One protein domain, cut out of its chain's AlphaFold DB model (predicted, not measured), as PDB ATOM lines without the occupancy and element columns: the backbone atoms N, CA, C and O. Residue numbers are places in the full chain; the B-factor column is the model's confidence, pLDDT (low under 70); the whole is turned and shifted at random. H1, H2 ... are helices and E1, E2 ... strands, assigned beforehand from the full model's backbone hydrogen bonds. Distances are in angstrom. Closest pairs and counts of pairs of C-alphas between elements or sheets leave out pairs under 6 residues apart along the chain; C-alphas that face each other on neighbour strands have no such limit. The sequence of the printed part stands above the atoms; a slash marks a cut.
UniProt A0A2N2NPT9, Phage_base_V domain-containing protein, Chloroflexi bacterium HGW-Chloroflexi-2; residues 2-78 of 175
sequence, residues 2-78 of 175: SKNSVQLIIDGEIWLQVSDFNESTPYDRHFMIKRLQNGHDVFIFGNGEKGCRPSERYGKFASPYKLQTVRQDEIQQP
ATOM      1  N   SER A   2     196.079 305.549 304.362       34.94
ATOM      2  CA  SER A   2     196.432 306.422 305.486       34.94
ATOM      3  C   SER A   2     195.561 307.676 305.508       34.94
ATOM      4  O   SER A   2     195.586 308.481 304.580       34.94
ATOM      5  N   LYS A   3     194.804 307.859 306.594       46.94
ATOM      6  CA  LYS A   3     194.257 309.163 306.974       46.94
ATOM      7  C   LYS A   3     195.474 310.073 307.161       46.94
ATOM      8  O   LYS A   3     196.226 309.864 308.107       46.94
ATOM      9  N   ASN A   4     195.724 311.006 306.242       45.53
ATOM     10  CA  ASN A   4     196.751 312.029 306.438       45.53
ATOM     11  C   ASN A   4     196.325 312.885 307.637       45.53
ATOM     12  O   ASN A   4     195.572 313.843 307.486       45.53
ATOM     13  N   SER A   5     196.741 312.495 308.841       57.31
ATOM     14  CA  SER A   5     196.565 313.291 310.048       57.31
ATOM     15  C   SER A   5     197.602 314.402 310.012       57.31
ATOM     16  O   SER A   5     198.796 314.146 310.179       57.31
ATOM     17  N   VAL A   6     197.162 315.629 309.756       76.38
ATOM     18  CA  VAL A   6     198.031 316.798 309.872       76.38
ATOM     19  C   VAL A   6     198.299 317.019 311.359       76.38
ATOM     20  O   VAL A   6     197.370 317.255 312.127       76.38
ATOM     21  N   GLN A   7     199.560 316.919 311.773       82.06
ATOM     22  CA  GLN A   7     199.983 317.322 313.113       82.06
ATOM     23  C   GLN A   7     200.412 318.787 313.079       82.06
ATOM     24  O   GLN A   7     201.286 319.161 312.299       82.06
ATOM     25  N   LEU A   8     199.796 319.609 313.928       86.62
ATOM     26  CA  LEU A   8     200.172 321.005 314.111       86.62
ATOM     27  C   LEU A   8     200.891 321.153 315.454       86.62
ATOM     28  O   LEU A   8     200.332 320.817 316.496       86.62
ATOM     29  N   ILE A   9     202.128 321.649 315.424       88.31
ATOM     30  CA  ILE A   9     202.938 321.914 316.617       88.31
ATOM     31  C   ILE A   9     203.265 323.406 316.645       88.31
ATOM     32  O   ILE A   9     203.808 323.934 315.675       88.31
ATOM     33  N   ILE A  10     202.940 324.078 317.748       86.81
ATOM     34  CA  ILE A  10     203.235 325.498 317.969       86.81
ATOM     35  C   ILE A  10     203.993 325.604 319.290       86.81
ATOM     36  O   ILE A  10     203.504 325.131 320.309       86.81
ATOM     37  N   ASP A  11     205.194 326.183 319.256       84.75
ATOM     38  CA  ASP A  11     206.081 326.342 320.425       84.75
ATOM     39  C   ASP A  11     206.313 325.035 321.219       84.75
ATOM     40  O   ASP A  11     206.304 324.996 322.444       84.75
ATOM     41  N   GLY A  12     206.463 323.915 320.497       85.06
ATOM     42  CA  GLY A  12     206.663 322.581 321.080       85.06
ATOM     43  C   GLY A  12     205.388 321.891 321.580       85.06
ATOM     44  O   GLY A  12     205.437 320.732 321.989       85.06
ATOM     45  N   GLU A  13     204.234 322.551 321.508       89.06
ATOM     46  CA  GLU A  13     202.956 322.007 321.952       89.06
ATOM     47  C   GLU A  13     202.117 321.479 320.785       89.06
ATOM     48  O   GLU A  13     201.944 322.148 319.766       89.06
ATOM     49  N   ILE A  14     201.557 320.276 320.946       88.88
ATOM     50  CA  ILE A  14     200.691 319.645 319.942       88.88
ATOM     51  C   ILE A  14     199.279 320.229 320.025       88.88
ATOM     52  O   ILE A  14     198.651 320.222 321.091       88.88
ATOM     53  N   TRP A  15     198.772 320.664 318.875       92.12
ATOM     54  CA  TRP A  15     197.387 321.060 318.660       92.12
ATOM     55  C   TRP A  15     196.613 319.900 318.021       92.12
ATOM     56  O   TRP A  15     197.142 319.188 317.167       92.12
ATOM     57  N   LEU A  16     195.370 319.681 318.452       87.69
ATOM     58  CA  LEU A  16     194.517 318.583 317.993       87.69
ATOM     59  C   LEU A  16     193.520 319.080 316.948       87.69
ATOM     60  O   LEU A  16     192.841 320.088 317.143       87.69
ATOM     61  N   GLN A  17     193.430 318.351 315.838       89.06
ATOM     62  CA  GLN A  17     192.466 318.651 314.791       89.06
ATOM     63  C   GLN A  17     191.068 318.185 315.215       89.06
ATOM     64  O   GLN A  17     190.889 317.013 315.544       89.06
ATOM     65  N   VAL A  18     190.081 319.075 315.143       85.00
ATOM     66  CA  VAL A  18     188.667 318.792 315.448       85.00
ATOM     67  C   VAL A  18     187.761 319.109 314.252       85.00
ATOM     68  O   VAL A  18     188.167 319.805 313.319       85.00
ATOM     69  N   SER A  19     186.537 318.571 314.246       78.50
ATOM     70  CA  SER A  19     185.510 318.886 313.235       78.50
ATOM     71  C   SER A  19     184.864 320.254 313.453       78.50
ATOM     72  O   SER A  19     184.484 320.918 312.484       78.50
ATOM     73  N   ASP A  20     184.754 320.651 314.719       86.38
ATOM     74  CA  ASP A  20     184.164 321.885 315.223       86.38
ATOM     75  C   ASP A  20     184.636 322.136 316.669       86.38
ATOM     76  O   ASP A  20     185.277 321.282 317.281       86.38
ATOM     77  N   PHE A  21     184.337 323.317 317.215       89.12
ATOM     78  CA  PHE A  21     184.760 323.717 318.562       89.12
ATOM     79  C   PHE A  21     183.667 323.560 319.631       89.12
ATOM     80  O   PHE A  21     183.818 324.102 320.724       89.12
ATOM     81  N   ASN A  22     182.545 322.883 319.356       88.62
ATOM     82  CA  ASN A  22     181.402 322.896 320.279       88.62
ATOM     83  C   ASN A  22     181.716 322.273 321.639       88.62
ATOM     84  O   ASN A  22     181.219 322.769 322.647       88.62
ATOM     85  N   GLU A  23     182.567 321.250 321.650       90.38
ATOM     86  CA  GLU A  23     183.033 320.556 322.855       90.38
ATOM     87  C   GLU A  23     184.367 321.107 323.384       90.38
ATOM     88  O   GLU A  23     184.943 320.557 324.316       90.38
ATOM     89  N   SER A  24     184.888 322.186 322.788       91.62
ATOM     90  CA  SER A  24     186.174 322.764 323.185       91.62
ATOM     91  C   SER A  24     186.009 323.756 324.328       91.62
ATOM     92  O   SER A  24     185.177 324.659 324.274       91.62
ATOM     93  N   THR A  25     186.871 323.640 325.325       93.88
ATOM     94  CA  THR A  25     187.070 324.597 326.412       93.88
ATOM     95  C   THR A  25     188.086 325.682 326.013       93.88
ATOM     96  O   THR A  25     188.821 325.510 325.034       93.88
ATOM     97  N   PRO A  26     188.205 326.791 326.772       93.81
ATOM     98  CA  PRO A  26     189.216 327.834 326.541       93.81
ATOM     99  C   PRO A  26     190.668 327.338 326.510       93.81
ATOM    100  O   PRO A  26     191.537 327.962 325.901       93.81
ATOM    101  N   TYR A  27     190.951 326.223 327.189       92.06
ATOM    102  CA  TYR A  27     192.303 325.694 327.355       92.06
ATOM    103  C   TYR A  27     192.679 324.664 326.289       92.06
ATOM    104  O   TYR A  27     193.864 324.347 326.147       92.06
ATOM    105  N   ASP A  28     191.702 324.170 325.527       93.00
ATOM    106  CA  ASP A  28     191.936 323.138 324.528       93.00
ATOM    107  C   ASP A  28     192.703 323.700 323.336       93.00
ATOM    108  O   ASP A  28     192.277 324.643 322.663       93.00
ATOM    109  N   ARG A  29     193.851 323.085 323.048       93.56
ATOM    110  CA  ARG A  29     194.688 323.386 321.880       93.56
ATOM    111  C   ARG A  29     194.074 322.749 320.637       93.56
ATOM    112  O   ARG A  29     194.644 321.832 320.054       93.56
ATOM    113  N   HIS A  30     192.877 323.182 320.271       93.62
ATOM    114  CA  HIS A  30     192.140 322.666 319.125       93.62
ATOM    115  C   HIS A  30     192.313 323.552 317.899       93.62
ATOM    116  O   HIS A  30     192.390 324.779 317.995       93.62
ATOM    117  N   PHE A  31     192.340 322.923 316.730       93.25
ATOM    118  CA  PHE A  31     192.321 323.622 315.455       93.25
ATOM    119  C   PHE A  31     191.448 322.888 314.438       93.25
ATOM    120  O   PHE A  31     191.199 321.688 314.541       93.25
ATOM    121  N   MET A  32     191.011 323.611 313.416       88.81
ATOM    122  CA  MET A  32     190.387 323.047 312.228       88.81
ATOM    123  C   MET A  32     191.212 323.405 311.000       88.81
ATOM    124  O   MET A  32     191.878 324.438 310.969       88.81
ATOM    125  N   ILE A  33     191.109 322.589 309.957       86.94
ATOM    126  CA  ILE A  33     191.601 322.943 308.625       86.94
ATOM    127  C   ILE A  33     190.383 323.228 307.757       86.94
ATOM    128  O   ILE A  33     189.460 322.412 307.693       86.94
ATOM    129  N   LYS A  34     190.371 324.384 307.098       84.19
ATOM    130  CA  LYS A  34     189.390 324.708 306.061       84.19
ATOM    131  C   LYS A  34     190.115 325.122 304.790       84.19
ATOM    132  O   LYS A  34     191.155 325.767 304.849       84.19
ATOM    133  N   ARG A  35     189.531 324.785 303.648       82.94
ATOM    134  CA  ARG A  35     189.974 325.257 302.337       82.94
ATOM    135  C   ARG A  35     189.285 326.590 302.049       82.94
ATOM    136  O   ARG A  35     188.091 326.725 302.294       82.94
ATOM    137  N   LEU A  36     190.010 327.582 301.554       82.00
ATOM    138  CA  LEU A  36     189.451 328.833 301.039       82.00
ATOM    139  C   LEU A  36     189.036 328.671 299.572       82.00
ATOM    140  O   LEU A  36     189.553 327.803 298.866       82.00
ATOM    141  N   GLN A  37     188.157 329.547 299.080       76.44
ATOM    142  CA  GLN A  37     187.734 329.534 297.671       76.44
ATOM    143  C   GLN A  37     188.903 329.681 296.679       76.44
ATOM    144  O   GLN A  37     188.864 329.119 295.588       76.44
ATOM    145  N   ASN A  38     189.968 330.389 297.068       81.31
ATOM    146  CA  ASN A  38     191.185 330.562 296.266       81.31
ATOM    147  C   ASN A  38     192.117 329.330 296.268       81.31
ATOM    148  O   ASN A  38     193.210 329.388 295.710       81.31
ATOM    149  N   GLY A  39     191.713 328.225 296.902       76.25
ATOM    150  CA  GLY A  39     192.456 326.969 296.919       76.25
ATOM    151  C   GLY A  39     193.471 326.827 298.056       76.25
ATOM    152  O   GLY A  39     194.063 325.755 298.180       76.25
ATOM    153  N   HIS A  40     193.656 327.842 298.902       79.88
ATOM    154  CA  HIS A  40     194.589 327.786 300.031       79.88
ATOM    155  C   HIS A  40     193.945 327.127 301.258       79.88
ATOM    156  O   HIS A  40     192.789 327.403 301.573       79.88
ATOM    157  N   ASP A  41     194.689 326.285 301.975       84.38
ATOM    158  CA  ASP A  41     194.268 325.777 303.283       84.38
ATOM    159  C   ASP A  41     194.585 326.791 304.385       84.38
ATOM    160  O   ASP A  41     195.660 327.393 304.409       84.38
ATOM    161  N   VAL A  42     193.653 326.954 305.321       87.00
ATOM    162  CA  VAL A  42     193.815 327.773 306.522       87.00
ATOM    163  C   VAL A  42     193.595 326.943 307.775       87.00
ATOM    164  O   VAL A  42     192.693 326.104 307.849       87.00
ATOM    165  N   PHE A  43     194.420 327.222 308.779       89.62
ATOM    166  CA  PHE A  43     194.247 326.721 310.132       89.62
ATOM    167  C   PHE A  43     193.361 327.701 310.895       89.62
ATOM    168  O   PHE A  43     193.696 328.877 311.033       89.62
ATOM    169  N   ILE A  44     192.220 327.216 311.366       89.94
ATOM    170  CA  ILE A  44     191.294 327.983 312.191       89.94
ATOM    171  C   ILE A  44     191.499 327.545 313.633       89.94
ATOM    172  O   ILE A  44     191.492 326.350 313.920       89.94
ATOM    173  N   PHE A  45     191.665 328.512 314.526       92.06
ATOM    174  CA  PHE A  45     191.803 328.292 315.963       92.06
ATOM    175  C   PHE A  45     190.534 328.711 316.697       92.06
ATOM    176  O   PHE A  45     189.666 329.378 316.127       92.06
ATOM    177  N   GLY A  46     190.443 328.314 317.963       90.50
ATOM    178  CA  GLY A  46     189.344 328.717 318.824       90.50
ATOM    179  C   GLY A  46     189.289 330.227 319.049       90.50
ATOM    180  O   GLY A  46     190.195 330.987 318.696       90.50
ATOM    181  N   ASN A  47     188.191 330.677 319.644       90.38
ATOM    182  CA  ASN A  47     187.945 332.092 319.913       90.38
ATOM    183  C   ASN A  47     188.334 332.517 321.345       90.38
ATOM    184  O   ASN A  47     187.938 333.599 321.762       90.38
ATOM    185  N   GLY A  48     189.062 331.688 322.097       90.75
ATOM    186  CA  GLY A  48     189.420 331.945 323.496       90.75
ATOM    187  C   GLY A  48     188.347 331.500 324.498       90.75
ATOM    188  O   GLY A  48     188.672 331.252 325.651       90.75
ATOM    189  N   GLU A  49     187.094 331.318 324.068       90.38
ATOM    190  CA  GLU A  49     186.020 330.714 324.876       90.38
ATOM    191  C   GLU A  49     185.808 329.238 324.511       90.38
ATOM    192  O   GLU A  49     185.708 328.372 325.377       90.38
ATOM    193  N   LYS A  50     185.772 328.950 323.210       90.94
ATOM    194  CA  LYS A  50     185.687 327.616 322.619       90.94
ATOM    195  C   LYS A  50     186.966 327.341 321.843       90.94
ATOM    196  O   LYS A  50     187.092 327.720 320.677       90.94
ATOM    197  N   GLY A  51     187.920 326.707 322.518       91.81
ATOM    198  CA  GLY A  51     189.278 326.482 322.032       91.81
ATOM    199  C   GLY A  51     190.202 327.680 322.265       91.81
ATOM    200  O   GLY A  51     189.800 328.845 322.190       91.81
ATOM    201  N   CYS A  52     191.472 327.380 322.515       92.31
ATOM    202  CA  CYS A  52     192.509 328.360 322.808       92.31
ATOM    203  C   CYS A  52     192.908 329.173 321.563       92.31
ATOM    204  O   CYS A  52     192.972 328.646 320.448       92.31
ATOM    205  N   ARG A  53     193.251 330.453 321.759       90.50
ATOM    206  CA  ARG A  53     193.883 331.297 320.735       90.50
ATOM    207  C   ARG A  53     195.404 331.249 320.865       90.50
ATOM    208  O   ARG A  53     195.934 331.671 321.896       90.50
ATOM    209  N   PRO A  54     196.142 330.859 319.810       87.88
ATOM    210  CA  PRO A  54     197.600 330.889 319.850       87.88
ATOM    211  C   PRO A  54     198.175 332.276 320.161       87.88
ATOM    212  O   PRO A  54     199.200 332.364 320.817       87.88
ATOM    213  N   SER A  55     197.516 333.362 319.742       83.06
ATOM    214  CA  SER A  55     197.962 334.734 320.026       83.06
ATOM    215  C   SER A  55     197.839 335.138 321.497       83.06
ATOM    216  O   SER A  55     198.596 335.988 321.953       83.06
ATOM    217  N   GLU A  56     196.889 334.555 322.229       83.56
ATOM    218  CA  GLU A  56     196.717 334.791 323.670       83.56
ATOM    219  C   GLU A  56     197.662 333.899 324.486       83.56
ATOM    220  O   GLU A  56     198.140 334.307 325.541       83.56
ATOM    221  N   ARG A  57     197.976 332.700 323.973       82.69
ATOM    222  CA  ARG A  57     198.884 331.743 324.618       82.69
ATOM    223  C   ARG A  57     200.365 332.040 324.361       82.69
ATOM    224  O   ARG A  57     201.171 331.940 325.281       82.69
ATOM    225  N   TYR A  58     200.730 332.415 323.137       82.75
ATOM    226  CA  TYR A  58     202.110 332.683 322.732       82.75
ATOM    227  C   TYR A  58     202.236 334.137 322.268       82.75
ATOM    228  O   TYR A  58     201.848 334.497 321.155       82.75
ATOM    229  N   GLY A  59     202.842 334.988 323.101       68.81
ATOM    230  CA  GLY A  59     202.936 336.435 322.862       68.81
ATOM    231  C   GLY A  59     203.685 336.866 321.586       68.81
ATOM    232  O   GLY A  59     203.686 338.048 321.257       68.81
ATOM    233  N   LYS A  60     204.314 335.936 320.849       70.19
ATOM    234  CA  LYS A  60     204.990 336.185 319.560       70.19
ATOM    235  C   LYS A  60     204.347 335.471 318.363       70.19
ATOM    236  O   LYS A  60     204.922 335.489 317.284       70.19
ATOM    237  N   PHE A  61     203.160 334.879 318.507       71.19
ATOM    238  CA  PHE A  61     202.567 334.030 317.463       71.19
ATOM    239  C   PHE A  61     202.390 334.718 316.095       71.19
ATOM    240  O   PHE A  61     202.557 334.080 315.061       71.19
ATOM    241  N   ALA A  62     202.113 336.025 316.062       65.44
ATOM    242  CA  ALA A  62     201.924 336.787 314.818       65.44
ATOM    243  C   ALA A  62     203.207 336.972 313.971       65.44
ATOM    244  O   ALA A  62     203.173 337.611 312.922       65.44
ATOM    245  N   SER A  63     204.349 336.444 314.420       63.88
ATOM    246  CA  SER A  63     205.593 336.392 313.655       63.88
ATOM    247  C   SER A  63     206.255 335.030 313.892       63.88
ATOM    248  O   SER A  63     206.636 334.744 315.027       63.88
ATOM    249  N   PRO A  64     206.385 334.152 312.878       64.25
ATOM    250  CA  PRO A  64     206.314 334.408 311.433       64.25
ATOM    251  C   PRO A  64     204.928 334.207 310.785       64.25
ATOM    252  O   PRO A  64     204.803 334.343 309.565       64.25
ATOM    253  N   TYR A  65     203.891 333.844 311.546       72.25
ATOM    254  CA  TYR A  65     202.587 333.479 310.980       72.25
ATOM    255  C   TYR A  65     201.718 334.708 310.686       72.25
ATOM    256  O   TYR A  65     201.453 335.526 311.564       72.25
ATOM    257  N   LYS A  66     201.210 334.815 309.452       68.12
ATOM    258  CA  LYS A  66     200.243 335.858 309.082       68.12
ATOM    259  C   LYS A  66     198.869 335.518 309.655       68.12
ATOM    260  O   LYS A  66     198.217 334.588 309.185       68.12
ATOM    261  N   LEU A  67     198.422 336.289 310.642       69.25
ATOM    262  CA  LEU A  67     197.042 336.246 311.118       69.25
ATOM    263  C   LEU A  67     196.139 336.944 310.094       69.25
ATOM    264  O   LEU A  67     196.359 338.107 309.760       69.25
ATOM    265  N   GLN A  68     195.129 336.233 309.604       71.81
ATOM    266  CA  GLN A  68     194.113 336.776 308.708       71.81
ATOM    267  C   GLN A  68     192.734 336.539 309.317       71.81
ATOM    268  O   GLN A  68     192.399 335.416 309.688       71.81
ATOM    269  N   THR A  69     191.919 337.589 309.385       72.56
ATOM    270  CA  THR A  69     190.486 337.435 309.640       72.56
ATOM    271  C   THR A  69     189.850 336.903 308.364       72.56
ATOM    272  O   THR A  69     189.721 337.633 307.385       72.56
ATOM    273  N   VAL A  70     189.498 335.621 308.359       67.88
ATOM    274  CA  VAL A  70     188.795 334.981 307.243       67.88
ATOM    275  C   VAL A  70     187.297 335.164 307.455       67.88
ATOM    276  O   VAL A  70     186.772 334.783 308.504       67.88
ATOM    277  N   ARG A  71     186.599 335.745 306.476       76.19
ATOM    278  CA  ARG A  71     185.133 335.833 306.521       76.19
ATOM    279  C   ARG A  71     184.513 334.494 306.117       76.19
ATOM    280  O   ARG A  71     185.079 333.756 305.314       76.19
ATOM    281  N   GLN A  72     183.351 334.160 306.676       68.38
ATOM    282  CA  GLN A  72     182.705 332.856 306.464       68.38
ATOM    283  C   GLN A  72     182.415 332.563 304.978       68.38
ATOM    284  O   GLN A  72     182.433 331.406 304.569       68.38
ATOM    285  N   ASP A  73     182.168 333.601 304.179       71.00
ATOM    286  CA  ASP A  73     181.945 333.540 302.732       71.00
ATOM    287  C   ASP A  73     183.218 333.233 301.928       71.00
ATOM    288  O   ASP A  73     183.122 332.679 300.838       71.00
ATOM    289  N   GLU A  74     184.409 333.517 302.461       75.19
ATOM    290  CA  GLU A  74     185.700 333.211 301.820       75.19
ATOM    291  C   GLU A  74     186.134 331.754 302.040       75.19
ATOM    292  O   GLU A  74     186.938 331.205 301.275       75.19
ATOM    293  N   ILE A  75     185.587 331.114 303.078       75.56
ATOM    294  CA  ILE A  75     185.768 329.690 303.339       75.56
ATOM    295  C   ILE A  75     185.015 328.929 302.253       75.56
ATOM    296  O   ILE A  75     183.818 329.139 302.047       75.56
ATOM    297  N   GLN A  76     185.703 328.018 301.564       67.69
ATOM    298  CA  GLN A  76     185.023 327.046 300.725       67.69
ATOM    299  C   GLN A  76     184.099 326.265 301.654       67.69
ATOM    300  O   GLN A  76     184.562 325.498 302.504       67.69
ATOM    301  N   GLN A  77     182.789 326.506 301.536       59.22
ATOM    302  CA  GLN A  77     181.814 325.668 302.214       59.22
ATOM    303  C   GLN A  77     182.190 324.227 301.878       59.22
ATOM    304  O   GLN A  77     182.488 323.963 300.704       59.22
ATOM    305  N   PRO A  78     182.263 323.315 302.873       49.94
ATOM    306  CA  PRO A  78     182.456 321.910 302.566       49.94
ATOM    307  C   PRO A  78     181.444 321.610 301.483       49.94
ATOM    308  O   PRO A  78     180.264 321.920 301.660       49.94
TER     309      PRO A  78
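Overview. This is residues 2 to 78 of the 175 residues of the protein "Phage_base_V domain-containing protein" of Chloroflexi bacterium HGW-Chloroflexi-2 (UniProt A0A2N2NPT9). Look for little regular structure here: one strongly twisted sheet, E1 E2 E3 E4, curled like part of a barrel, has long loops round it, and short H1 only grazes it. The printed part has 77 residues, 23 in named elements, four strands then one helix; the class is mostly strand. The mixed sheet runs in chain order. The whole is compact, radius of gyration of the C-alphas 12.6 A, spanning 30 by 28 by 25 A.

Arrangement. Find E3, residues 30 to 35, and E4, residues 41 to 45, an antiparallel hairpin at 152 degrees; N 32 and O 44, 2.8 A apart, are within hydrogen-bond range. E2, residues 13 to 17, is parallel to E3 at 54 degrees, with N 31 and O 16 within range at 2.9 A. E1, residues 8 to 10, forms an antiparallel hairpin with E2 at 146 degrees; N 13 and O 10 are within range at 2.9 A. H1, residues 54 to 57, grazes the sheet with residues 54 to 55; it is too short for an O i to N i+4 pair.

Along the chain. Find C-alpha 8 at (200.172, 321.005, 314.111), where E1 begins; H1 ends at C-alpha 57, (198.884, 331.743, 324.618). E3 covers 17.1 A, E4 13.2 A, E2 13.1 A.

Size, cuts and confidence. The printed part has no cut. Link E2 to E3 is long, 12 residues. Low pLDDT, under 70, marks 15 residues, among them 2 to 5.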